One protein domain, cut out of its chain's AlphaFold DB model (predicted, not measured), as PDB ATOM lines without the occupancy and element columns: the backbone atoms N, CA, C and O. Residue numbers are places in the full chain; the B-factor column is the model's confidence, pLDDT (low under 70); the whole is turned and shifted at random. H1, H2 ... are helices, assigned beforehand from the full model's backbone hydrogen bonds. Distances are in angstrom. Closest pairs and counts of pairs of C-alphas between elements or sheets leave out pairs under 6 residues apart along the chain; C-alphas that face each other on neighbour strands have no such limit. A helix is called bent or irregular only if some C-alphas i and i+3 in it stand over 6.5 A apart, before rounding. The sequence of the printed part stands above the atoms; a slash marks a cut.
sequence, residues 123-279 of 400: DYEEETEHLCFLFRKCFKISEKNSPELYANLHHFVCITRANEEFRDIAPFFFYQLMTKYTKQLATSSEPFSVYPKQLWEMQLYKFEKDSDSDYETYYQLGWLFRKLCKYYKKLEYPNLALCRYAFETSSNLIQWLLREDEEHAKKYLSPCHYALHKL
ATOM      1  N   ASP A 123       3.380 -23.090 -16.923       76.50
ATOM      2  CA  ASP A 123       2.088 -23.007 -16.237       76.50
ATOM      3  C   ASP A 123       1.890 -24.114 -15.184       76.50
ATOM      4  O   ASP A 123       1.014 -23.994 -14.325       76.50
ATOM      5  N   TYR A 124       2.690 -25.188 -15.224       85.62
ATOM      6  CA  TYR A 124       2.576 -26.331 -14.308       85.62
ATOM      7  C   TYR A 124       3.801 -26.554 -13.412       85.62
ATOM      8  O   TYR A 124       3.944 -27.626 -12.809       85.62
ATOM      9  N   GLU A 125       4.685 -25.561 -13.292       87.31
ATOM     10  CA  GLU A 125       5.885 -25.650 -12.450       87.31
ATOM     11  C   GLU A 125       5.533 -25.921 -10.982       87.31
ATOM     12  O   GLU A 125       6.032 -26.888 -10.410       87.31
ATOM     13  N   GLU A 126       4.604 -25.155 -10.396       89.81
ATOM     14  CA  GLU A 126       4.205 -25.309  -8.984       89.81
ATOM     15  C   GLU A 126       3.635 -26.711  -8.694       89.81
ATOM     16  O   GLU A 126       3.929 -27.323  -7.664       89.81
ATOM     17  N   GLU A 127       2.830 -27.246  -9.615       91.25
ATOM     18  CA  GLU A 127       2.287 -28.604  -9.512       91.25
ATOM     19  C   GLU A 127       3.398 -29.648  -9.567       91.25
ATOM     20  O   GLU A 127       3.463 -30.537  -8.714       91.25
ATOM     21  N   THR A 128       4.322 -29.497 -10.511       92.31
ATOM     22  CA  THR A 128       5.460 -30.402 -10.681       92.31
ATOM     23  C   THR A 128       6.368 -30.396  -9.450       92.31
ATOM     24  O   THR A 128       6.741 -31.457  -8.941       92.31
ATOM     25  N   GLU A 129       6.699 -29.214  -8.928       91.88
ATOM     26  CA  GLU A 129       7.504 -29.054  -7.716       91.88
ATOM     27  C   GLU A 129       6.823 -29.684  -6.504       91.88
ATOM     28  O   GLU A 129       7.464 -30.395  -5.721       91.88
ATOM     29  N   HIS A 130       5.507 -29.492  -6.366       92.19
ATOM     30  CA  HIS A 130       4.747 -30.099  -5.285       92.19
ATOM     31  C   HIS A 130       4.771 -31.629  -5.355       92.19
ATOM     32  O   HIS A 130       4.981 -32.296  -4.337       92.19
ATOM     33  N   LEU A 131       4.594 -32.198  -6.549       93.69
ATOM     34  CA  LEU A 131       4.677 -33.642  -6.768       93.69
ATOM     35  C   LEU A 131       6.082 -34.179  -6.468       93.69
ATOM     36  O   LEU A 131       6.205 -35.194  -5.779       93.69
ATOM     37  N   CYS A 132       7.138 -33.475  -6.891       91.94
ATOM     38  CA  CYS A 132       8.523 -33.817  -6.557       91.94
ATOM     39  C   CYS A 132       8.751 -33.830  -5.040       91.94
ATOM     40  O   CYS A 132       9.364 -34.758  -4.508       91.94
ATOM     41  N   PHE A 133       8.237 -32.820  -4.332       91.25
ATOM     42  CA  PHE A 133       8.317 -32.737  -2.876       91.25
ATOM     43  C   PHE A 133       7.614 -33.920  -2.196       91.25
ATOM     44  O   PHE A 133       8.194 -34.565  -1.319       91.25
ATOM     45  N   LEU A 134       6.379 -34.237  -2.604       91.44
ATOM     46  CA  LEU A 134       5.632 -35.368  -2.049       91.44
ATOM     47  C   LEU A 134       6.339 -36.700  -2.309       91.44
ATOM     48  O   LEU A 134       6.435 -37.519  -1.393       91.44
ATOM     49  N   PHE A 135       6.869 -36.889  -3.516       92.12
ATOM     50  CA  PHE A 135       7.609 -38.083  -3.906       92.12
ATOM     51  C   PHE A 135       8.855 -38.283  -3.037       92.12
ATOM     52  O   PHE A 135       8.998 -39.315  -2.382       92.12
ATOM     53  N   ARG A 136       9.726 -37.270  -2.951       89.00
ATOM     54  CA  ARG A 136      10.957 -37.336  -2.141       89.00
ATOM     55  C   ARG A 136      10.655 -37.623  -0.677       89.00
ATOM     56  O   ARG A 136      11.320 -38.455  -0.063       89.00
ATOM     57  N   LYS A 137       9.622 -36.970  -0.137       88.81
ATOM     58  CA  LYS A 137       9.200 -37.153   1.250       88.81
ATOM     59  C   LYS A 137       8.662 -38.560   1.521       88.81
ATOM     60  O   LYS A 137       9.003 -39.127   2.551       88.81
ATOM     61  N   CYS A 138       7.848 -39.109   0.621       89.31
ATOM     62  CA  CYS A 138       7.265 -40.443   0.780       89.31
ATOM     63  C   CYS A 138       8.328 -41.549   0.663       89.31
ATOM     64  O   CYS A 138       8.394 -42.429   1.516       89.31
ATOM     65  N   PHE A 139       9.204 -41.470  -0.343       87.69
ATOM     66  CA  PHE A 139      10.172 -42.533  -0.654       87.69
ATOM     67  C   PHE A 139      11.563 -42.321  -0.040       87.69
ATOM     68  O   PHE A 139      12.490 -43.065  -0.355       87.69
ATOM     69  N   LYS A 140      11.725 -41.317   0.836       84.06
ATOM     70  CA  LYS A 140      12.982 -40.987   1.539       84.06
ATOM     71  C   LYS A 140      14.188 -40.845   0.591       84.06
ATOM     72  O   LYS A 140      15.312 -41.201   0.938       84.06
ATOM     73  N   ILE A 141      13.957 -40.314  -0.609       77.62
ATOM     74  CA  ILE A 141      15.015 -40.074  -1.597       77.62
ATOM     75  C   ILE A 141      15.719 -38.770  -1.221       77.62
ATOM     76  O   ILE A 141      15.082 -37.718  -1.148       77.62
ATOM     77  N   SER A 142      17.026 -38.847  -0.945       64.94
ATOM     78  CA  SER A 142      17.827 -37.699  -0.512       64.94
ATOM     79  C   SER A 142      17.779 -36.566  -1.538       64.94
ATOM     80  O   SER A 142      17.962 -36.810  -2.732       64.94
ATOM     81  N   GLU A 143      17.593 -35.329  -1.072       63.09
ATOM     82  CA  GLU A 143      17.657 -34.133  -1.909       63.09
ATOM     83  C   GLU A 143      19.058 -33.945  -2.497       63.09
ATOM     84  O   GLU A 143      19.946 -33.344  -1.899       63.09
ATOM     85  N   LYS A 144      19.227 -34.409  -3.728       52.53
ATOM     86  CA  LYS A 144      19.944 -33.660  -4.749       52.53
ATOM     87  C   LYS A 144      19.081 -33.715  -5.987       52.53
ATOM     88  O   LYS A 144      18.589 -34.785  -6.323       52.53
ATOM     89  N   ASN A 145      18.845 -32.552  -6.582       54.62
ATOM     90  CA  ASN A 145      18.187 -32.377  -7.868       54.62
ATOM     91  C   ASN A 145      18.416 -33.604  -8.756       54.62
ATOM     92  O   ASN A 145      19.532 -33.807  -9.223       54.62
ATOM     93  N   SER A 146      17.383 -34.423  -8.935       67.69
ATOM     94  CA  SER A 146      17.291 -35.329 -10.071       67.69
ATOM     95  C   SER A 146      16.453 -34.577 -11.103       67.69
ATOM     96  O   SER A 146      15.217 -34.591 -10.989       67.69
ATOM     97  N   PRO A 147      17.082 -33.826 -12.030       82.19
ATOM     98  CA  PRO A 147      16.397 -33.265 -13.190       82.19
ATOM     99  C   PRO A 147      15.455 -34.277 -13.846       82.19
ATOM    100  O   PRO A 147      14.380 -33.905 -14.294       82.19
ATOM    101  N   GLU A 148      15.817 -35.558 -13.796       86.88
ATOM    102  CA  GLU A 148      15.048 -36.706 -14.263       86.88
ATOM    103  C   GLU A 148      13.676 -36.797 -13.583       86.88
ATOM    104  O   GLU A 148      12.659 -36.831 -14.268       86.88
ATOM    105  N   LEU A 149      13.611 -36.765 -12.245       89.44
ATOM    106  CA  LEU A 149      12.333 -36.803 -11.515       89.44
ATOM    107  C   LEU A 149      11.428 -35.641 -11.899       89.44
ATOM    108  O   LEU A 149      10.231 -35.843 -12.094       89.44
ATOM    109  N   TYR A 150      11.997 -34.437 -11.980       89.88
ATOM    110  CA  TYR A 150      11.232 -33.256 -12.349       89.88
ATOM    111  C   TYR A 150      10.713 -33.386 -13.779       89.88
ATOM    112  O   TYR A 150       9.513 -33.272 -13.990       89.88
ATOM    113  N   ALA A 151      11.586 -33.699 -14.741       87.94
ATOM    114  CA  ALA A 151      11.225 -33.853 -16.145       87.94
ATOM    115  C   ALA A 151      10.164 -34.945 -16.349       87.94
ATOM    116  O   ALA A 151       9.169 -34.717 -17.036       87.94
ATOM    117  N   ASN A 152      10.327 -36.098 -15.695       89.94
ATOM    118  CA  ASN A 152       9.376 -37.202 -15.772       89.94
ATOM    119  C   ASN A 152       8.023 -36.822 -15.159       89.94
ATOM    120  O   ASN A 152       6.989 -37.024 -15.789       89.94
ATOM    121  N   LEU A 153       7.994 -36.242 -13.952       92.06
ATOM    122  CA  LEU A 153       6.731 -35.815 -13.341       92.06
ATOM    123  C   LEU A 153       6.070 -34.689 -14.135       92.06
ATOM    124  O   LEU A 153       4.859 -34.740 -14.320       92.06
ATOM    125  N   HIS A 154       6.840 -33.733 -14.655       89.88
ATOM    126  CA  HIS A 154       6.329 -32.648 -15.489       89.88
ATOM    127  C   HIS A 154       5.655 -33.190 -16.748       89.88
ATOM    128  O   HIS A 154       4.526 -32.822 -17.058       89.88
ATOM    129  N   HIS A 155       6.302 -34.143 -17.424       87.75
ATOM    130  CA  HIS A 155       5.741 -34.821 -18.586       87.75
ATOM    131  C   HIS A 155       4.369 -35.443 -18.278       87.75
ATOM    132  O   HIS A 155       3.401 -35.230 -19.011       87.75
ATOM    133  N   PHE A 156       4.247 -36.157 -17.155       90.50
ATOM    134  CA  PHE A 156       2.971 -36.740 -16.747       90.50
ATOM    135  C   PHE A 156       1.945 -35.696 -16.286       90.50
ATOM    136  O   PHE A 156       0.755 -35.883 -16.533       90.50
ATOM    137  N   VAL A 157       2.369 -34.578 -15.688       91.00
ATOM    138  CA  VAL A 157       1.483 -33.431 -15.420       91.00
ATOM    139  C   VAL A 157       0.897 -32.918 -16.723       91.00
ATOM    140  O   VAL A 157      -0.325 -32.868 -16.841       91.00
ATOM    141  N   CYS A 158       1.715 -32.664 -17.742       86.31
ATOM    142  CA  CYS A 158       1.214 -32.242 -19.044       86.31
ATOM    143  C   CYS A 158       0.226 -33.252 -19.651       86.31
ATOM    144  O   CYS A 158      -0.828 -32.841 -20.133       86.31
ATOM    145  N   ILE A 159       0.503 -34.561 -19.572       86.06
ATOM    146  CA  ILE A 159      -0.431 -35.607 -20.036       86.06
ATOM    147  C   ILE A 159      -1.767 -35.520 -19.292       86.06
ATOM    148  O   ILE A 159      -2.824 -35.500 -19.923       86.06
ATOM    149  N   THR A 160      -1.737 -35.452 -17.956       88.81
ATOM    150  CA  THR A 160      -2.970 -35.363 -17.159       88.81
ATOM    151  C   THR A 160      -3.725 -34.064 -17.413       88.81
ATOM    152  O   THR A 160      -4.945 -34.065 -17.382       88.81
ATOM    153  N   ARG A 161      -3.042 -32.955 -17.715       87.00
ATOM    154  CA  ARG A 161      -3.684 -31.669 -18.020       87.00
ATOM    155  C   ARG A 161      -4.299 -31.619 -19.417       87.00
ATOM    156  O   ARG A 161      -5.320 -30.956 -19.587       87.00
ATOM    157  N   ALA A 162      -3.715 -32.329 -20.378       83.81
ATOM    158  CA  ALA A 162      -4.190 -32.387 -21.758       83.81
ATOM    159  C   ALA A 162      -5.391 -33.330 -21.963       83.81
ATOM    160  O   ALA A 162      -6.078 -33.226 -22.978       83.81
ATOM    161  N   ASN A 163      -5.653 -34.247 -21.030       85.75
ATOM    162  CA  ASN A 163      -6.729 -35.230 -21.131       85.75
ATOM    163  C   ASN A 163      -7.704 -35.099 -19.952       85.75
ATOM    164  O   ASN A 163      -7.306 -35.249 -18.801       85.75
ATOM    165  N   GLU A 164      -8.982 -34.837 -20.236       86.69
ATOM    166  CA  GLU A 164      -9.984 -34.592 -19.192       86.69
ATOM    167  C   GLU A 164     -10.179 -35.797 -18.267       86.69
ATOM    168  O   GLU A 164     -10.262 -35.622 -17.053       86.69
ATOM    169  N   GLU A 165     -10.164 -37.017 -18.806       88.62
ATOM    170  CA  GLU A 165     -10.352 -38.223 -18.003       88.62
ATOM    171  C   GLU A 165      -9.226 -38.413 -16.972       88.62
ATOM    172  O   GLU A 165      -9.479 -38.711 -15.804       88.62
ATOM    173  N   PHE A 166      -7.969 -38.197 -17.370       88.88
ATOM    174  CA  PHE A 166      -6.816 -38.284 -16.472       88.88
ATOM    175  C   PHE A 166      -6.669 -37.073 -15.562       88.88
ATOM    176  O   PHE A 166      -6.197 -37.224 -14.433       88.88
ATOM    177  N   ARG A 167      -7.124 -35.899 -16.005       90.25
ATOM    178  CA  ARG A 167      -7.264 -34.710 -15.164       90.25
ATOM    179  C   ARG A 167      -8.192 -35.003 -13.987       90.25
ATOM    180  O   ARG A 167      -7.847 -34.724 -12.838       90.25
ATOM    181  N   ASP A 168      -9.332 -35.635 -14.248       91.62
ATOM    182  CA  ASP A 168     -10.339 -35.945 -13.234       91.62
ATOM    183  C   ASP A 168      -9.834 -36.938 -12.180       91.62
ATOM    184  O   ASP A 168     -10.244 -36.867 -11.015       91.62
ATOM    185  N   ILE A 169      -8.907 -37.823 -12.559       93.25
ATOM    186  CA  ILE A 169      -8.283 -38.796 -11.655       93.25
ATOM    187  C   ILE A 169      -6.840 -38.464 -11.258       93.25
ATOM    188  O   ILE A 169      -6.172 -39.327 -10.686       93.25
ATOM    189  N   ALA A 170      -6.352 -37.241 -11.497       94.12
ATOM    190  CA  ALA A 170      -4.945 -36.876 -11.294       94.12
ATOM    191  C   ALA A 170      -4.360 -37.320  -9.930       94.12
ATOM    192  O   ALA A 170      -3.298 -37.947  -9.921       94.12
ATOM    193  N   PRO A 171      -5.042 -37.140  -8.774       94.62
ATOM    194  CA  PRO A 171      -4.548 -37.652  -7.491       94.62
ATOM    195  C   PRO A 171      -4.243 -39.150  -7.486       94.62
ATOM    196  O   PRO A 171      -3.241 -39.584  -6.918       94.62
ATOM    197  N   PHE A 172      -5.131 -39.945  -8.079       94.31
ATOM    198  CA  PHE A 172      -4.989 -41.391  -8.134       94.31
ATOM    199  C   PHE A 172      -3.983 -41.817  -9.210       94.31
ATOM    200  O   PHE A 172      -3.156 -42.692  -8.952       94.31
ATOM    201  N   PHE A 173      -3.989 -41.145 -10.366       94.94
ATOM    202  CA  PHE A 173      -2.998 -41.324 -11.425       94.94
ATOM    203  C   PHE A 173      -1.575 -41.167 -10.875       94.94
ATOM    204  O   PHE A 173      -0.764 -42.086 -10.987       94.94
ATOM    205  N   PHE A 174      -1.286 -40.045 -10.204       95.75
ATOM    206  CA  PHE A 174       0.039 -39.790  -9.639       95.75
ATOM    207  C   PHE A 174       0.385 -40.743  -8.502       95.75
ATOM    208  O   PHE A 174       1.536 -41.151  -8.394       95.75
ATOM    209  N   TYR A 175      -0.588 -41.163  -7.691       95.62
ATOM    210  CA  TYR A 175      -0.348 -42.194  -6.685       95.62
ATOM    211  C   TYR A 175       0.124 -43.513  -7.323       95.62
ATOM    212  O   TYR A 175       1.164 -44.044  -6.933       95.62
ATOM    213  N   GLN A 176      -0.589 -44.024  -8.331       93.94
ATOM    214  CA  GLN A 176      -0.199 -45.258  -9.024       93.94
ATOM    215  C   GLN A 176       1.148 -45.104  -9.731       93.94
ATOM    216  O   GLN A 176       2.018 -45.967  -9.623       93.94
ATOM    217  N   LEU A 177       1.352 -43.968 -10.399       94.19
ATOM    218  CA  LEU A 177       2.590 -43.674 -11.105       94.19
ATOM    219  C   LEU A 177       3.784 -43.690 -10.140       94.19
ATOM    220  O   LEU A 177       4.767 -44.390 -10.369       94.19
ATOM    221  N   MET A 178       3.677 -42.967  -9.027       94.31
ATOM    222  CA  MET A 178       4.751 -42.830  -8.044       94.31
ATOM    223  C   MET A 178       5.073 -44.134  -7.315       94.31
ATOM    224  O   MET A 178       6.237 -44.376  -7.000       94.31
ATOM    225  N   THR A 179       4.069 -44.972  -7.050       92.06
ATOM    226  CA  THR A 179       4.242 -46.228  -6.303       92.06
ATOM    227  C   THR A 179       4.707 -47.391  -7.175       92.06
ATOM    228  O   THR A 179       5.461 -48.235  -6.699       92.06
ATOM    229  N   LYS A 180       4.311 -47.443  -8.453       90.62
ATOM    230  CA  LYS A 180       4.735 -48.507  -9.383       90.62
ATOM    231  C   LYS A 180       6.036 -48.199 -10.102       90.62
ATOM    232  O   LYS A 180       6.834 -49.099 -10.350       90.62
ATOM    233  N   TYR A 181       6.262 -46.929 -10.419       90.81
ATOM    234  CA  TYR A 181       7.380 -46.496 -11.248       90.81
ATOM    235  C   TYR A 181       8.404 -45.677 -10.458       90.81
ATOM    236  O   TYR A 181       9.138 -44.884 -11.037       90.81
ATOM    237  N   THR A 182       8.507 -45.891  -9.139       89.56
ATOM    238  CA  THR A 182       9.389 -45.126  -8.238       89.56
ATOM    239  C   THR A 182      10.824 -45.025  -8.765       89.56
ATOM    240  O   THR A 182      11.374 -43.932  -8.865       89.56
ATOM    241  N   LYS A 183      11.433 -46.153  -9.155       87.56
ATOM    242  CA  LYS A 183      12.807 -46.158  -9.687       87.56
ATOM    243  C   LYS A 183      12.896 -45.415 -11.019       87.56
ATOM    244  O   LYS A 183      13.741 -44.546 -11.167       87.56
ATOM    245  N   GLN A 184      11.999 -45.725 -11.954       88.75
ATOM    246  CA  GLN A 184      12.017 -45.143 -13.298       88.75
ATOM    247  C   GLN A 184      11.803 -43.629 -13.268       88.75
ATOM    248  O   GLN A 184      12.555 -42.919 -13.926       88.75
ATOM    249  N   LEU A 185      10.869 -43.130 -12.455       89.31
ATOM    250  CA  LEU A 185      10.676 -41.696 -12.244       89.31
ATOM    251  C   LEU A 185      11.961 -41.018 -11.768       89.31
ATOM    252  O   LEU A 185      12.299 -39.950 -12.263       89.31
ATOM    253  N   ALA A 186      12.680 -41.641 -10.832       86.19
ATOM    254  CA  ALA A 186      13.873 -41.058 -10.230       86.19
ATOM    255  C   ALA A 186      15.132 -41.138 -11.110       86.19
ATOM    256  O   ALA A 186      16.024 -40.313 -10.931       86.19
ATOM    257  N   THR A 187      15.241 -42.125 -12.008       84.81
ATOM    258  CA  THR A 187      16.504 -42.420 -12.713       84.81
ATOM    259  C   THR A 187      16.446 -42.326 -14.232       84.81
ATOM    260  O   THR A 187      17.499 -42.345 -14.862       84.81
ATOM    261  N   SER A 188      15.262 -42.305 -14.847       84.56
ATOM    262  CA  SER A 188      15.164 -42.320 -16.312       84.56
ATOM    263  C   SER A 188      15.451 -40.935 -16.872       84.56
ATOM    264  O   SER A 188      14.735 -39.985 -16.563       84.56
ATOM    265  N   SER A 189      16.480 -40.841 -17.711       77.69
ATOM    266  CA  SER A 189      16.861 -39.612 -18.415       77.69
ATOM    267  C   SER A 189      15.929 -39.261 -19.576       77.69
ATOM    268  O   SER A 189      15.938 -38.125 -20.037       77.69
ATOM    269  N   GLU A 190      15.137 -40.223 -20.052       75.12
ATOM    270  CA  GLU A 190      14.154 -40.044 -21.121       75.12
ATOM    271  C   GLU A 190      12.737 -40.364 -20.614       75.12
ATOM    272  O   GLU A 190      12.594 -41.231 -19.739       75.12
ATOM    273  N   PRO A 191      11.689 -39.720 -21.172       69.12
ATOM    274  CA  PRO A 191      10.305 -40.060 -20.865       69.12
ATOM    275  C   PRO A 191      10.038 -41.538 -21.155       69.12
ATOM    276  O   PRO A 191      10.162 -42.006 -22.287       69.12
ATOM    277  N   PHE A 192       9.664 -42.288 -20.122       80.69
ATOM    278  CA  PHE A 192       9.351 -43.705 -20.255       80.69
ATOM    279  C   PHE A 192       7.864 -43.910 -20.548       80.69
ATOM    280  O   PHE A 192       6.992 -43.188 -20.066       80.69
ATOM    281  N   SER A 193       7.567 -44.938 -21.340       79.44
ATOM    282  CA  SER A 193       6.188 -45.300 -21.660       79.44
ATOM    283  C   SER A 193       5.523 -45.991 -20.474       79.44
ATOM    284  O   SER A 193       6.024 -46.992 -19.965       79.44
ATOM    285  N   VAL A 194       4.354 -45.489 -20.079       84.00
ATOM    286  CA  VAL A 194       3.492 -46.124 -19.080       84.00
ATOM    287  C   VAL A 194       2.272 -46.699 -19.780       84.00
ATOM    288  O   VAL A 194       1.523 -45.990 -20.451       84.00
ATOM    289  N   TYR A 195       2.061 -48.001 -19.607       83.38
ATOM    290  CA  TYR A 195       0.889 -48.684 -20.137       83.38
ATOM    291  C   TYR A 195      -0.247 -48.603 -19.113       83.38
ATOM    292  O   TYR A 195      -0.073 -49.112 -18.001       83.38
ATOM    293  N   PRO A 196      -1.417 -48.026 -19.453       83.88
ATOM    294  CA  PRO A 196      -2.511 -47.870 -18.495       83.88
ATOM    295  C   PRO A 196      -2.927 -49.199 -17.857       83.88
ATOM    296  O   PRO A 196      -3.103 -49.258 -16.648       83.88
ATOM    297  N   LYS A 197      -2.952 -50.301 -18.623       82.88
ATOM    298  CA  LYS A 197      -3.230 -51.644 -18.084       82.88
ATOM    299  C   LYS A 197      -2.337 -51.988 -16.882       82.88
ATOM    300  O   LYS A 197      -2.847 -52.377 -15.841       82.88
ATOM    301  N   GLN A 198      -1.025 -51.781 -17.006       85.06
ATOM    302  CA  GLN A 198      -0.065 -52.033 -15.925       85.06
ATOM    303  C   GLN A 198      -0.191 -51.005 -14.800       85.06
ATOM    304  O   GLN A 198      -0.025 -51.334 -13.629       85.06
ATOM    305  N   LEU A 199      -0.503 -49.750 -15.133       87.25
ATOM    306  CA  LEU A 199      -0.714 -48.691 -14.148       87.25
ATOM    307  C   LEU A 199      -1.937 -48.984 -13.259       87.25
ATOM    308  O   LEU A 199      -1.870 -48.778 -12.050       87.25
ATOM    309  N   TRP A 200      -3.000 -49.565 -13.818       86.69
ATOM    310  CA  TRP A 200      -4.253 -49.882 -13.119       86.69
ATOM    311  C   TRP A 200      -4.296 -51.261 -12.468       86.69
ATOM    312  O   TRP A 200      -5.217 -51.531 -11.700       86.69
ATOM    313  N   GLU A 201      -3.303 -52.118 -12.725       82.88
ATOM    314  CA  GLU A 201      -3.209 -53.432 -12.085       82.88
ATOM    315  C   GLU A 201      -3.303 -53.338 -10.559       82.88
ATOM    316  O   GLU A 201      -2.750 -52.444  -9.913       82.88
ATOM    317  N   MET A 202      -3.990 -54.307  -9.978       77.31
ATOM    318  CA  MET A 202      -4.191 -54.399  -8.547       77.31
ATOM    319  C   MET A 202      -2.856 -54.486  -7.788       77.31
ATOM    320  O   MET A 202      -2.099 -55.440  -7.942       77.31
ATOM    321  N   GLN A 203      -2.589 -53.506  -6.923       74.38
ATOM    322  CA  GLN A 203      -1.477 -53.533  -5.978       74.38
ATOM    323  C   GLN A 203      -1.863 -54.354  -4.744       74.38
ATOM    324  O   GLN A 203      -2.893 -54.100  -4.104       74.38
ATOM    325  N   LEU A 204      -1.029 -55.346  -4.439       76.94
ATOM    326  CA  LEU A 204      -1.161 -56.241  -3.297       76.94
ATOM    327  C   LEU A 204       0.017 -56.047  -2.344       76.94
ATOM    328  O   LEU A 204       1.151 -56.398  -2.660       76.94
ATOM    329  N   TYR A 205      -0.278 -55.502  -1.173       71.94
ATOM    330  CA  TYR A 205       0.636 -55.361  -0.050       71.94
ATOM    331  C   TYR A 205       0.472 -56.557   0.892       71.94
ATOM    332  O   TYR A 205      -0.649 -57.031   1.109       71.94
ATOM    333  N   LYS A 206       1.583 -57.069   1.426       75.00
ATOM    334  CA  LYS A 206       1.584 -58.199   2.360       75.00
ATOM    335  C   LYS A 206       1.565 -57.675   3.789       75.00
ATOM    336  O   LYS A 206       2.554 -57.129   4.265       75.00
ATOM    337  N   PHE A 207       0.445 -57.848   4.472       67.94
ATOM    338  CA  PHE A 207       0.293 -57.446   5.871       67.94
ATOM    339  C   PHE A 207       0.722 -58.586   6.809       67.94
ATOM    340  O   PHE A 207      -0.066 -59.029   7.641       67.94
ATOM    341  N   GLU A 208       1.931 -59.125   6.620       60.66
ATOM    342  CA  GLU A 208       2.503 -60.099   7.561       60.66
ATOM    343  C   GLU A 208       2.812 -59.383   8.892       60.66
ATOM    344  O   GLU A 208       3.170 -58.202   8.890       60.66
ATOM    345  N   LYS A 209       2.592 -60.063  10.028       51.16
ATOM    346  CA  LYS A 209       2.834 -59.505  11.368       51.16
ATOM    347  C   LYS A 209       4.334 -59.172  11.527       51.16
ATOM    348  O   LYS A 209       5.184 -60.028  11.296       51.16
ATOM    349  N   ASP A 210       4.605 -57.937  11.951       47.28
ATOM    350  CA  ASP A 210       5.792 -57.510  12.709       47.28
ATOM    351  C   ASP A 210       7.109 -57.197  11.968       47.28
ATOM    352  O   ASP A 210       8.177 -57.717  12.295       47.28
ATOM    353  N   SER A 211       7.089 -56.205  11.066       56.91
ATOM    354  CA  SER A 211       8.261 -55.329  10.901       56.91
ATOM    355  C   SER A 211       7.860 -53.847  10.935       56.91
ATOM    356  O   SER A 211       7.022 -53.391  10.154       56.91
ATOM    357  N   ASP A 212       8.479 -53.064  11.830       62.53
ATOM    358  CA  ASP A 212       8.255 -51.610  11.943       62.53
ATOM    359  C   ASP A 212       8.503 -50.877  10.608       62.53
ATOM    360  O   ASP A 212       7.926 -49.820  10.334       62.53
ATOM    361  N   SER A 213       9.354 -51.440   9.739       65.12
ATOM    362  CA  SER A 213       9.640 -50.879   8.417       65.12
ATOM    363  C   SER A 213       8.482 -51.008   7.430       65.12
ATOM    364  O   SER A 213       8.268 -50.089   6.632       65.12
ATOM    365  N   ASP A 214       7.728 -52.108   7.474       70.88
ATOM    366  CA  ASP A 214       6.587 -52.309   6.576       70.88
ATOM    367  C   ASP A 214       5.402 -51.449   7.014       70.88
ATOM    368  O   ASP A 214       4.759 -50.811   6.177       70.88
ATOM    369  N   TYR A 215       5.195 -51.325   8.330       76.62
ATOM    370  CA  TYR A 215       4.209 -50.417   8.915       76.62
ATOM    371  C   TYR A 215       4.422 -48.970   8.446       76.62
ATOM    372  O   TYR A 215       3.521 -48.348   7.877       76.62
ATOM    373  N   GLU A 216       5.640 -48.441   8.628       80.38
ATOM    374  CA  GLU A 216       5.979 -47.077   8.215       80.38
ATOM    375  C   GLU A 216       5.783 -46.901   6.703       80.38
ATOM    376  O   GLU A 216       5.268 -45.880   6.252       80.38
ATOM    377  N   THR A 217       6.130 -47.914   5.906       83.75
ATOM    378  CA  THR A 217       5.938 -47.881   4.453       83.75
ATOM    379  C   THR A 217       4.456 -47.769   4.088       83.75
ATOM    380  O   THR A 217       4.077 -46.870   3.333       83.75
ATOM    381  N   TYR A 218       3.587 -48.612   4.646       82.44
ATOM    382  CA  TYR A 218       2.146 -48.586   4.368       82.44
ATOM    383  C   TYR A 218       1.489 -47.279   4.811       82.44
ATOM    384  O   TYR A 218       0.706 -46.687   4.055       82.44
ATOM    385  N   TYR A 219       1.878 -46.761   5.977       83.94
ATOM    386  CA  TYR A 219       1.416 -45.461   6.444       83.94
ATOM    387  C   TYR A 219       1.841 -44.330   5.498       83.94
ATOM    388  O   TYR A 219       1.019 -43.481   5.137       83.94
ATOM    389  N   GLN A 220       3.094 -44.327   5.031       86.50
ATOM    390  CA  GLN A 220       3.591 -43.328   4.079       86.50
ATOM    391  C   GLN A 220       2.865 -43.391   2.731       86.50
ATOM    392  O   GLN A 220       2.575 -42.345   2.141       86.50
ATOM    393  N   LEU A 221       2.501 -44.584   2.259       88.94
ATOM    394  CA  LEU A 221       1.715 -44.755   1.035       88.94
ATOM    395  C   LEU A 221       0.291 -44.198   1.191       88.94
ATOM    396  O   LEU A 221      -0.177 -43.442   0.333       88.94
ATOM    397  N   GLY A 222      -0.392 -44.485   2.304       84.19
ATOM    398  CA  GLY A 222      -1.694 -43.878   2.600       84.19
ATOM    399  C   GLY A 222      -1.603 -42.356   2.755       84.19
ATOM    400  O   GLY A 222      -2.429 -41.598   2.227       84.19
ATOM    401  N   TRP A 223      -0.546 -41.884   3.419       87.62
ATOM    402  CA  TRP A 223      -0.237 -40.466   3.555       87.62
ATOM    403  C   TRP A 223      -0.052 -39.787   2.195       87.62
ATOM    404  O   TRP A 223      -0.624 -38.710   1.993       87.62
ATOM    405  N   LEU A 224       0.672 -40.410   1.261       90.88
ATOM    406  CA  LEU A 224       0.905 -39.887  -0.086       90.88
ATOM    407  C   LEU A 224      -0.419 -39.655  -0.816       90.88
ATOM    408  O   LEU A 224      -0.694 -38.526  -1.230       90.88
ATOM    409  N   PHE A 225      -1.283 -40.673  -0.889       90.75
ATOM    410  CA  PHE A 225      -2.591 -40.550  -1.541       90.75
ATOM    411  C   PHE A 225      -3.439 -39.429  -0.920       90.75
ATOM    412  O   PHE A 225      -4.022 -38.591  -1.617       90.75
ATOM    413  N   ARG A 226      -3.449 -39.336   0.416       89.69
ATOM    414  CA  ARG A 226      -4.156 -38.277   1.149       89.69
ATOM    415  C   ARG A 226      -3.614 -36.884   0.834       89.69
ATOM    416  O   ARG A 226      -4.394 -35.928   0.768       89.69
ATOM    417  N   LYS A 227      -2.294 -36.734   0.696       89.12
ATOM    418  CA  LYS A 227      -1.661 -35.449   0.370       89.12
ATOM    419  C   LYS A 227      -1.923 -35.036  -1.066       89.12
ATOM    420  O   LYS A 227      -2.296 -33.880  -1.256       89.12
ATOM    421  N   LEU A 228      -1.856 -35.970  -2.013       89.31
ATOM    422  CA  LEU A 228      -2.263 -35.745  -3.399       89.31
ATOM    423  C   LEU A 228      -3.717 -35.261  -3.444       89.31
ATOM    424  O   LEU A 228      -3.980 -34.143  -3.879       89.31
ATOM    425  N   CYS A 229      -4.658 -35.999  -2.846       87.94
ATOM    426  CA  CYS A 229      -6.059 -35.570  -2.785       87.94
ATOM    427  C   CYS A 229      -6.235 -34.178  -2.148       87.94
ATOM    428  O   CYS A 229      -7.070 -33.396  -2.597       87.94
ATOM    429  N   LYS A 230      -5.470 -33.844  -1.096       88.69
ATOM    430  CA  LYS A 230      -5.535 -32.523  -0.446       88.69
ATOM    431  C   LYS A 230      -5.022 -31.405  -1.355       88.69
ATOM    432  O   LYS A 230      -5.596 -30.319  -1.318       88.69
ATOM    433  N   TYR A 231      -3.941 -31.646  -2.091       87.50
ATOM    434  CA  TYR A 231      -3.363 -30.680  -3.021       87.50
ATOM    435  C   TYR A 231      -4.344 -30.386  -4.158       87.50
ATOM    436  O   TYR A 231      -4.839 -29.269  -4.275       87.50
ATOM    437  N   TYR A 232      -4.739 -31.430  -4.880       86.38
ATOM    438  CA  TYR A 232      -5.628 -31.359  -6.035       86.38
ATOM    439  C   TYR A 232      -7.035 -30.856  -5.705       86.38
ATOM    440  O   TYR A 232      -7.658 -30.194  -6.528       86.38
ATOM    441  N   LYS A 233      -7.523 -31.064  -4.473       85.69
ATOM    442  CA  LYS A 233      -8.783 -30.456  -4.013       85.69
ATOM    443  C   LYS A 233      -8.801 -28.930  -4.182       85.69
ATOM    444  O   LYS A 233      -9.872 -28.374  -4.387       85.69
ATOM    445  N   LYS A 234      -7.651 -28.257  -4.062       84.62
ATOM    446  CA  LYS A 234      -7.544 -26.796  -4.219       84.62
ATOM    447  C   LYS A 234      -7.694 -26.334  -5.667       84.62
ATOM    448  O   LYS A 234      -7.959 -25.162  -5.884       84.62
ATOM    449  N   LEU A 235      -7.477 -27.231  -6.626       80.38
ATOM    450  CA  LEU A 235      -7.499 -26.929  -8.055       80.38
ATOM    451  C   LEU A 235      -8.893 -27.125  -8.677       80.38
ATOM    452  O   LEU A 235      -9.073 -26.860  -9.857       80.38
ATOM    453  N   GLU A 236      -9.860 -27.594  -7.881       75.44
ATOM    454  CA  GLU A 236     -11.307 -27.687  -8.155       75.44
ATOM    455  C   GLU A 236     -11.769 -28.540  -9.350       75.44
ATOM    456  O   GLU A 236     -12.949 -28.869  -9.417       75.44
ATOM    457  N   TYR A 237     -10.874 -28.993 -10.227       83.31
ATOM    458  CA  TYR A 237     -11.208 -29.913 -11.321       83.31
ATOM    459  C   TYR A 237     -11.312 -31.412 -10.963       83.31
ATOM    460  O   TYR A 237     -12.088 -32.096 -11.620       83.31
ATOM    461  N   PRO A 238     -10.573 -31.993  -9.991       87.75
ATOM    462  CA  PRO A 238     -10.495 -33.449  -9.904       87.75
ATOM    463  C   PRO A 238     -11.730 -34.062  -9.244       87.75
ATOM    464  O   PRO A 238     -12.193 -33.614  -8.186       87.75
ATOM    465  N   ASN A 239     -12.197 -35.184  -9.794       89.25
ATOM    466  CA  ASN A 239     -13.250 -35.996  -9.203       89.25
ATOM    467  C   ASN A 239     -12.675 -36.864  -8.072       89.25
ATOM    468  O   ASN A 239     -12.325 -38.036  -8.233       89.25
ATOM    469  N   LEU A 240     -12.595 -36.289  -6.869       87.75
ATOM    470  CA  LEU A 240     -12.053 -36.982  -5.695       87.75
ATOM    471  C   LEU A 240     -12.849 -38.234  -5.301       87.75
ATOM    472  O   LEU A 240     -12.290 -39.133  -4.677       87.75
ATOM    473  N   ALA A 241     -14.147 -38.297  -5.615       79.62
ATOM    474  CA  ALA A 241     -14.945 -39.488  -5.341       79.62
ATOM    475  C   ALA A 241     -14.509 -40.649  -6.246       79.62
ATOM    476  O   ALA A 241     -14.340 -41.763  -5.754       79.62
ATOM    477  N   LEU A 242     -14.240 -40.357  -7.521       85.38
ATOM    478  CA  LEU A 242     -13.692 -41.309  -8.483       85.38
ATOM    479  C   LEU A 242     -12.262 -41.723  -8.130       85.38
ATOM    480  O   LEU A 242     -11.964 -42.910  -8.134       85.38
ATOM    481  N   CYS A 243     -11.405 -40.783  -7.716       84.69
ATOM    482  CA  CYS A 243     -10.045 -41.099  -7.258       84.69
ATOM    483  C   CYS A 243     -10.039 -42.111  -6.106       84.69
ATOM    484  O   CYS A 243      -9.211 -43.015  -6.068       84.69
ATOM    485  N   ARG A 244     -10.952 -41.949  -5.143       84.19
ATOM    486  CA  ARG A 244     -11.073 -42.854  -3.993       84.19
ATOM    487  C   ARG A 244     -11.643 -44.203  -4.388       84.19
ATOM    488  O   ARG A 244     -11.126 -45.213  -3.939       84.19
ATOM    489  N   TYR A 245     -12.647 -44.214  -5.263       78.44
ATOM    490  CA  TYR A 245     -13.170 -45.450  -5.840       78.44
ATOM    491  C   TYR A 245     -12.073 -46.243  -6.574       78.44
ATOM    492  O   TYR A 245     -11.905 -47.441  -6.354       78.44
ATOM    493  N   ALA A 246     -11.274 -45.566  -7.398       82.31
ATOM    494  CA  ALA A 246     -10.149 -46.169  -8.105       82.31
ATOM    495  C   ALA A 246      -9.068 -46.672  -7.134       82.31
ATOM    496  O   ALA A 246      -8.544 -47.772  -7.292       82.31
ATOM    497  N   PHE A 247      -8.767 -45.913  -6.075       82.00
ATOM    498  CA  PHE A 247      -7.841 -46.337  -5.025       82.00
ATOM    499  C   PHE A 247      -8.319 -47.608  -4.313       82.00
ATOM    500  O   PHE A 247      -7.556 -48.565  -4.204       82.00
ATOM    501  N   GLU A 248      -9.587 -47.649  -3.898       69.75
ATOM    502  CA  GLU A 248     -10.223 -48.812  -3.260       69.75
ATOM    503  C   GLU A 248     -10.164 -50.065  -4.133       69.75
ATOM    504  O   GLU A 248      -9.783 -51.137  -3.668       69.75
ATOM    505  N   THR A 249     -10.507 -49.929  -5.411       71.06
ATOM    506  CA  THR A 249     -10.572 -51.064  -6.342       71.06
ATOM    507  C   THR A 249      -9.190 -51.543  -6.786       71.06
ATOM    508  O   THR A 249      -9.004 -52.729  -7.050       71.06
ATOM    509  N   SER A 250      -8.184 -50.669  -6.799       73.44
ATOM    510  CA  SER A 250      -6.832 -50.995  -7.277       73.44
ATOM    511  C   SER A 250      -5.831 -51.355  -6.177       73.44
ATOM    512  O   SER A 250      -4.718 -51.763  -6.493       73.44
ATOM    513  N   SER A 251      -6.179 -51.261  -4.890       75.75
ATOM    514  CA  SER A 251      -5.222 -51.472  -3.794       75.75
ATOM    515  C   SER A 251      -5.856 -52.161  -2.590       75.75
ATOM    516  O   SER A 251      -6.962 -51.829  -2.185       75.75
ATOM    517  N   ASN A 252      -5.176 -53.150  -2.000       70.69
ATOM    518  CA  ASN A 252      -5.603 -53.715  -0.710       70.69
ATOM    519  C   ASN A 252      -5.151 -52.855   0.493       70.69
ATOM    520  O   ASN A 252      -5.546 -53.132   1.622       70.69
ATOM    521  N   LEU A 253      -4.397 -51.770   0.268       73.50
ATOM    522  CA  LEU A 253      -3.920 -50.858   1.318       73.50
ATOM    523  C   LEU A 253      -5.053 -50.189   2.106       73.50
ATOM    524  O   LEU A 253      -4.872 -49.875   3.277       73.50
ATOM    525  N   ILE A 254      -6.227 -49.989   1.494       66.62
ATOM    526  CA  ILE A 254      -7.399 -49.413   2.175       66.62
ATOM    527  C   ILE A 254      -7.729 -50.198   3.438       66.62
ATOM    528  O   ILE A 254      -8.101 -49.620   4.445       66.62
ATOM    529  N   GLN A 255      -7.579 -51.510   3.390       66.25
ATOM    530  CA  GLN A 255      -8.044 -52.424   4.422       66.25
ATOM    531  C   GLN A 255      -7.185 -52.279   5.669       66.25
ATOM    532  O   GLN A 255      -7.696 -52.123   6.773       66.25
ATOM    533  N   TRP A 256      -5.876 -52.201   5.441       69.06
ATOM    534  CA  TRP A 256      -4.898 -51.852   6.452       69.06
ATOM    535  C   TRP A 256      -5.134 -50.433   6.990       69.06
ATOM    536  O   TRP A 256      -5.256 -50.249   8.192       69.06
ATOM    537  N   LEU A 257      -5.330 -49.431   6.121       66.94
ATOM    538  CA  LEU A 257      -5.591 -48.050   6.556       66.94
ATOM    539  C   LEU A 257      -6.879 -47.900   7.376       66.94
ATOM    540  O   LEU A 257      -6.956 -47.013   8.215       66.94
ATOM    541  N   LEU A 258      -7.904 -48.715   7.124       63.44
ATOM    542  CA  LEU A 258      -9.137 -48.691   7.907       63.44
ATOM    543  C   LEU A 258      -8.967 -49.300   9.295       63.44
ATOM    544  O   LEU A 258      -9.641 -48.840  10.211       63.44
ATOM    545  N   ARG A 259      -8.096 -50.304   9.435       64.12
ATOM    546  CA  ARG A 259      -7.740 -50.886  10.732       64.12
ATOM    547  C   ARG A 259      -6.902 -49.909  11.557       64.12
ATOM    548  O   ARG A 259      -7.203 -49.678  12.717       64.12
ATOM    549  N   GLU A 260      -5.899 -49.289  10.936       70.00
ATOM    550  CA  GLU A 260      -4.904 -48.469  11.642       70.00
ATOM    551  C   GLU A 260      -5.284 -46.977  11.776       70.00
ATOM    552  O   GLU A 260      -4.814 -46.289  12.677       70.00
ATOM    553  N   ASP A 261      -6.098 -46.428  10.862       66.31
ATOM    554  CA  ASP A 261      -6.402 -44.986  10.759       66.31
ATOM    555  C   ASP A 261      -7.907 -44.734  10.508       66.31
ATOM    556  O   ASP A 261      -8.309 -43.991   9.597       66.31
ATOM    557  N   GLU A 262      -8.771 -45.365  11.318       64.00
ATOM    558  CA  GLU A 262     -10.235 -45.324  11.146       64.00
ATOM    559  C   GLU A 262     -10.799 -43.888  11.165       64.00
ATOM    560  O   GLU A 262     -11.712 -43.543  10.401       64.00
ATOM    561  N   GLU A 263     -10.221 -42.995  11.979       70.94
ATOM    562  CA  GLU A 263     -10.611 -41.578  12.050       70.94
ATOM    563  C   GLU A 263     -10.542 -40.881  10.679       70.94
ATOM    564  O   GLU A 263     -11.323 -39.971  10.351       70.94
ATOM    565  N   HIS A 264      -9.615 -41.330   9.834       71.12
ATOM    566  CA  HIS A 264      -9.383 -40.792   8.509       71.12
ATOM    567  C   HIS A 264      -9.999 -41.611   7.380       71.12
ATOM    568  O   HIS A 264      -9.855 -41.192   6.230       71.12
ATOM    569  N   ALA A 265     -10.789 -42.652   7.665       61.94
ATOM    570  CA  ALA A 265     -11.492 -43.468   6.670       61.94
ATOM    571  C   ALA A 265     -12.183 -42.630   5.574       61.94
ATOM    572  O   ALA A 265     -12.053 -42.899   4.382       61.94
ATOM    573  N   LYS A 266     -12.823 -41.506   5.940       68.19
ATOM    574  CA  LYS A 266     -13.482 -40.579   4.989       68.19
ATOM    575  C   LYS A 266     -12.561 -39.948   3.941       68.19
ATOM    576  O   LYS A 266     -13.052 -39.312   3.005       68.19
ATOM    577  N   LYS A 267     -11.245 -39.974   4.164       74.62
ATOM    578  CA  LYS A 267     -10.221 -39.405   3.278       74.62
ATOM    579  C   LYS A 267      -9.778 -40.415   2.219       74.62
ATOM    580  O   LYS A 267      -9.372 -39.976   1.149       74.62
ATOM    581  N   TYR A 268      -9.910 -41.707   2.511       63.22
ATOM    582  CA  TYR A 268      -9.517 -42.811   1.637       63.22
ATOM    583  C   TYR A 268     -10.720 -43.411   0.903       63.22
ATOM    584  O   TYR A 268     -10.591 -43.764  -0.262       63.22
ATOM    585  N   LEU A 269     -11.893 -43.442   1.548       58.38
ATOM    586  CA  LEU A 269     -13.065 -44.145   1.033       58.38
ATOM    587  C   LEU A 269     -13.961 -43.326   0.092       58.38
ATOM    588  O   LEU A 269     -14.147 -42.110   0.272       58.38
ATOM    589  N   SER A 270     -14.607 -44.010  -0.855       54.91
ATOM    590  CA  SER A 270     -15.703 -43.458  -1.646       54.91
ATOM    591  C   SER A 270     -16.850 -43.010  -0.727       54.91
ATOM    592  O   SER A 270     -17.032 -43.524   0.386       54.91
ATOM    593  N   PRO A 271     -17.689 -42.053  -1.159       54.88
ATOM    594  CA  PRO A 271     -18.822 -41.603  -0.355       54.88
ATOM    595  C   PRO A 271     -19.816 -42.715   0.017       54.88
ATOM    596  O   PRO A 271     -20.500 -42.579   1.043       54.88
ATOM    597  N   CYS A 272     -19.923 -43.761  -0.813       51.59
ATOM    598  CA  CYS A 272     -20.782 -44.919  -0.576       51.59
ATOM    599  C   CYS A 272     -20.148 -45.868   0.439       51.59
ATOM    600  O   CYS A 272     -20.755 -46.109   1.482       51.59
ATOM    601  N   HIS A 273     -18.900 -46.289   0.213       55.88
ATOM    602  CA  HIS A 273     -18.179 -47.160   1.141       55.88
ATOM    603  C   HIS A 273     -18.025 -46.526   2.523       55.88
ATOM    604  O   HIS A 273     -18.316 -47.172   3.523       55.88
ATOM    605  N   TYR A 274     -17.724 -45.228   2.609       55.81
ATOM    606  CA  TYR A 274     -17.707 -44.523   3.894       55.81
ATOM    607  C   TYR A 274     -19.080 -44.506   4.589       55.81
ATOM    608  O   TYR A 274     -19.164 -44.503   5.814       55.81
ATOM    609  N   ALA A 275     -20.177 -44.470   3.822       52.34
ATOM    610  CA  ALA A 275     -21.521 -44.549   4.391       52.34
ATOM    611  C   ALA A 275     -21.759 -45.900   5.042       52.34
ATOM    612  O   ALA A 275     -22.234 -45.917   6.169       52.34
ATOM    613  N   LEU A 276     -21.435 -46.971   4.316       53.38
ATOM    614  CA  LEU A 276     -21.607 -48.350   4.754       53.38
ATOM    615  C   LEU A 276     -20.707 -48.653   5.951       53.38
ATOM    616  O   LEU A 276     -21.184 -49.183   6.941       53.38
ATOM    617  N   HIS A 277     -19.458 -48.192   5.915       55.06
ATOM    618  CA  HIS A 277     -18.519 -48.276   7.033       55.06
ATOM    619  C   HIS A 277     -19.034 -47.575   8.298       55.06
ATOM    620  O   HIS A 277     -18.746 -47.993   9.412       55.06
ATOM    621  N   LYS A 278     -19.761 -46.460   8.154       53.75
ATOM    622  CA  LYS A 278     -20.368 -45.743   9.288       53.75
ATOM    623  C   LYS A 278     -21.781 -46.210   9.610       53.75
ATOM    624  O   LYS A 278     -22.406 -45.635  10.503       53.75
ATOM    625  N   LEU A 279     -22.313 -47.200   8.896       45.41
ATOM    626  CA  LEU A 279     -23.528 -47.833   9.363       45.41
ATOM    627  C   LEU A 279     -23.190 -48.609  10.634       45.41
ATOM    628  O   LEU A 279     -22.183 -49.316  10.665       45.41
TER     629      LEU A 279
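What this domain is: This is residues 123 to 279 of the 400 residues of an uncharacterized protein of Clostridium sp. CAG:411 (UniProt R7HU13). Four helices, H1, H4, H7 and H8, form a bundle with H4 near the middle of the body and the long H7 beside it; H1 and H4 are close rather than clearly touching, as are H7 and H8. H2 crosses H1 and has H5 packed on its first half, H6 packs on H4, and the helical hairpin of H9 and H10 packs on H7, with H11 at the far end of the body. Residues 208 to 213, of which 212 and 213 belong to H7, stick out. The printed part has 157 residues with eleven named helices, H1 to H11 in chain order, and no named strand, and its class is all helix. It is compact, with a radius of gyration of the C-alphas of 15.5 A and spans of 47 by 37 by 27 A.

How they stand to each other: H1, residues 123 to 139, touches H2, residues 147 to 162, at a steep tilt of 57 degrees, opposite ways; their closest C-alphas, Thr 128 and His 154, are 5.4 A apart. H3, residues 164 to 168, and H2 touch only at the corner, with the C-alphas of Thr 160 and Arg 167 closest at 4.8 A. H5, residues 182 to 187, touches residues 148 to 153 of H2, with the C-alphas of Leu 149 and Ala 186 closest at 4.7 A. H4, residues 170 to 180, touches H6, residues 196 to 200; the C-alphas of Gln 176 and Leu 199 are closest, at 6.2 A. The hub is H7, residues 212 to 235, which touches four helices. With its residues 221 to 232 it touches H4 at a shallow tilt of 27 degrees, opposite ways; the closest C-alphas, Pro 171 and Leu 228, are 5.1 A apart. With its residues 220 to 228 it touches residues 131 to 138 of H1, opposite ways at a shallow tilt of 15 degrees, closest at the C-alphas of Cys 138 and Gln 220, 5.7 A. H8, residues 240 to 250, touches H4 at a shallow tilt of 28 degrees, the same way; the C-alphas of Phe 172 and Cys 243 are closest, at 5.1 A. H9, residues 253 to 260, and H10, residues 262 to 268, form a hairpin, and the hub touches both: the closest C-alphas are Gly 222 and Leu 257, 6.9 A, and Arg 226 and Lys 267, 6.5 A. H11, residues 271 to 277, is close to but not clearly touching H10, with the C-alphas of Lys 266 and Tyr 274 closest at 5.9 A. Every O i to N i+4 pair is within hydrogen-bond range in H2, H3, H4, H5, H6, H8, H9 and H11; the count is 12 of 13 in H1, 18 of 20 in H7 and 0 of 3 in H10, where 3 of 4 O i to N i+3 pairs are within range.

Where its parts are: H1 begins at C-alpha 123, (2.088, -23.007, -16.237), and is 26.3 A long; it is irregular, with C-alphas 123 and 126 7.9 A apart. H2 is 22.3 A long, H4 15.3 A and H8 15.0 A. H7, the longest, runs 35.5 A from C-alpha 212 at (8.255, -51.610, 11.943). H10 is irregular too, with C-alphas 263 and 266 7.7 A apart. H11 ends at C-alpha 277, (-18.519, -48.276, 7.033).

The domain as a whole: The C-alphas farthest apart are those of Ser 189 and Leu 279, 49.7 A. The printed part has no cut. The link from H6 to H7, 11 residues, is long. Mean pLDDT of the printed part is 79.7; 36 residues are under 70, among them residues 142 to 146, 207 to 213 and 268 to 279.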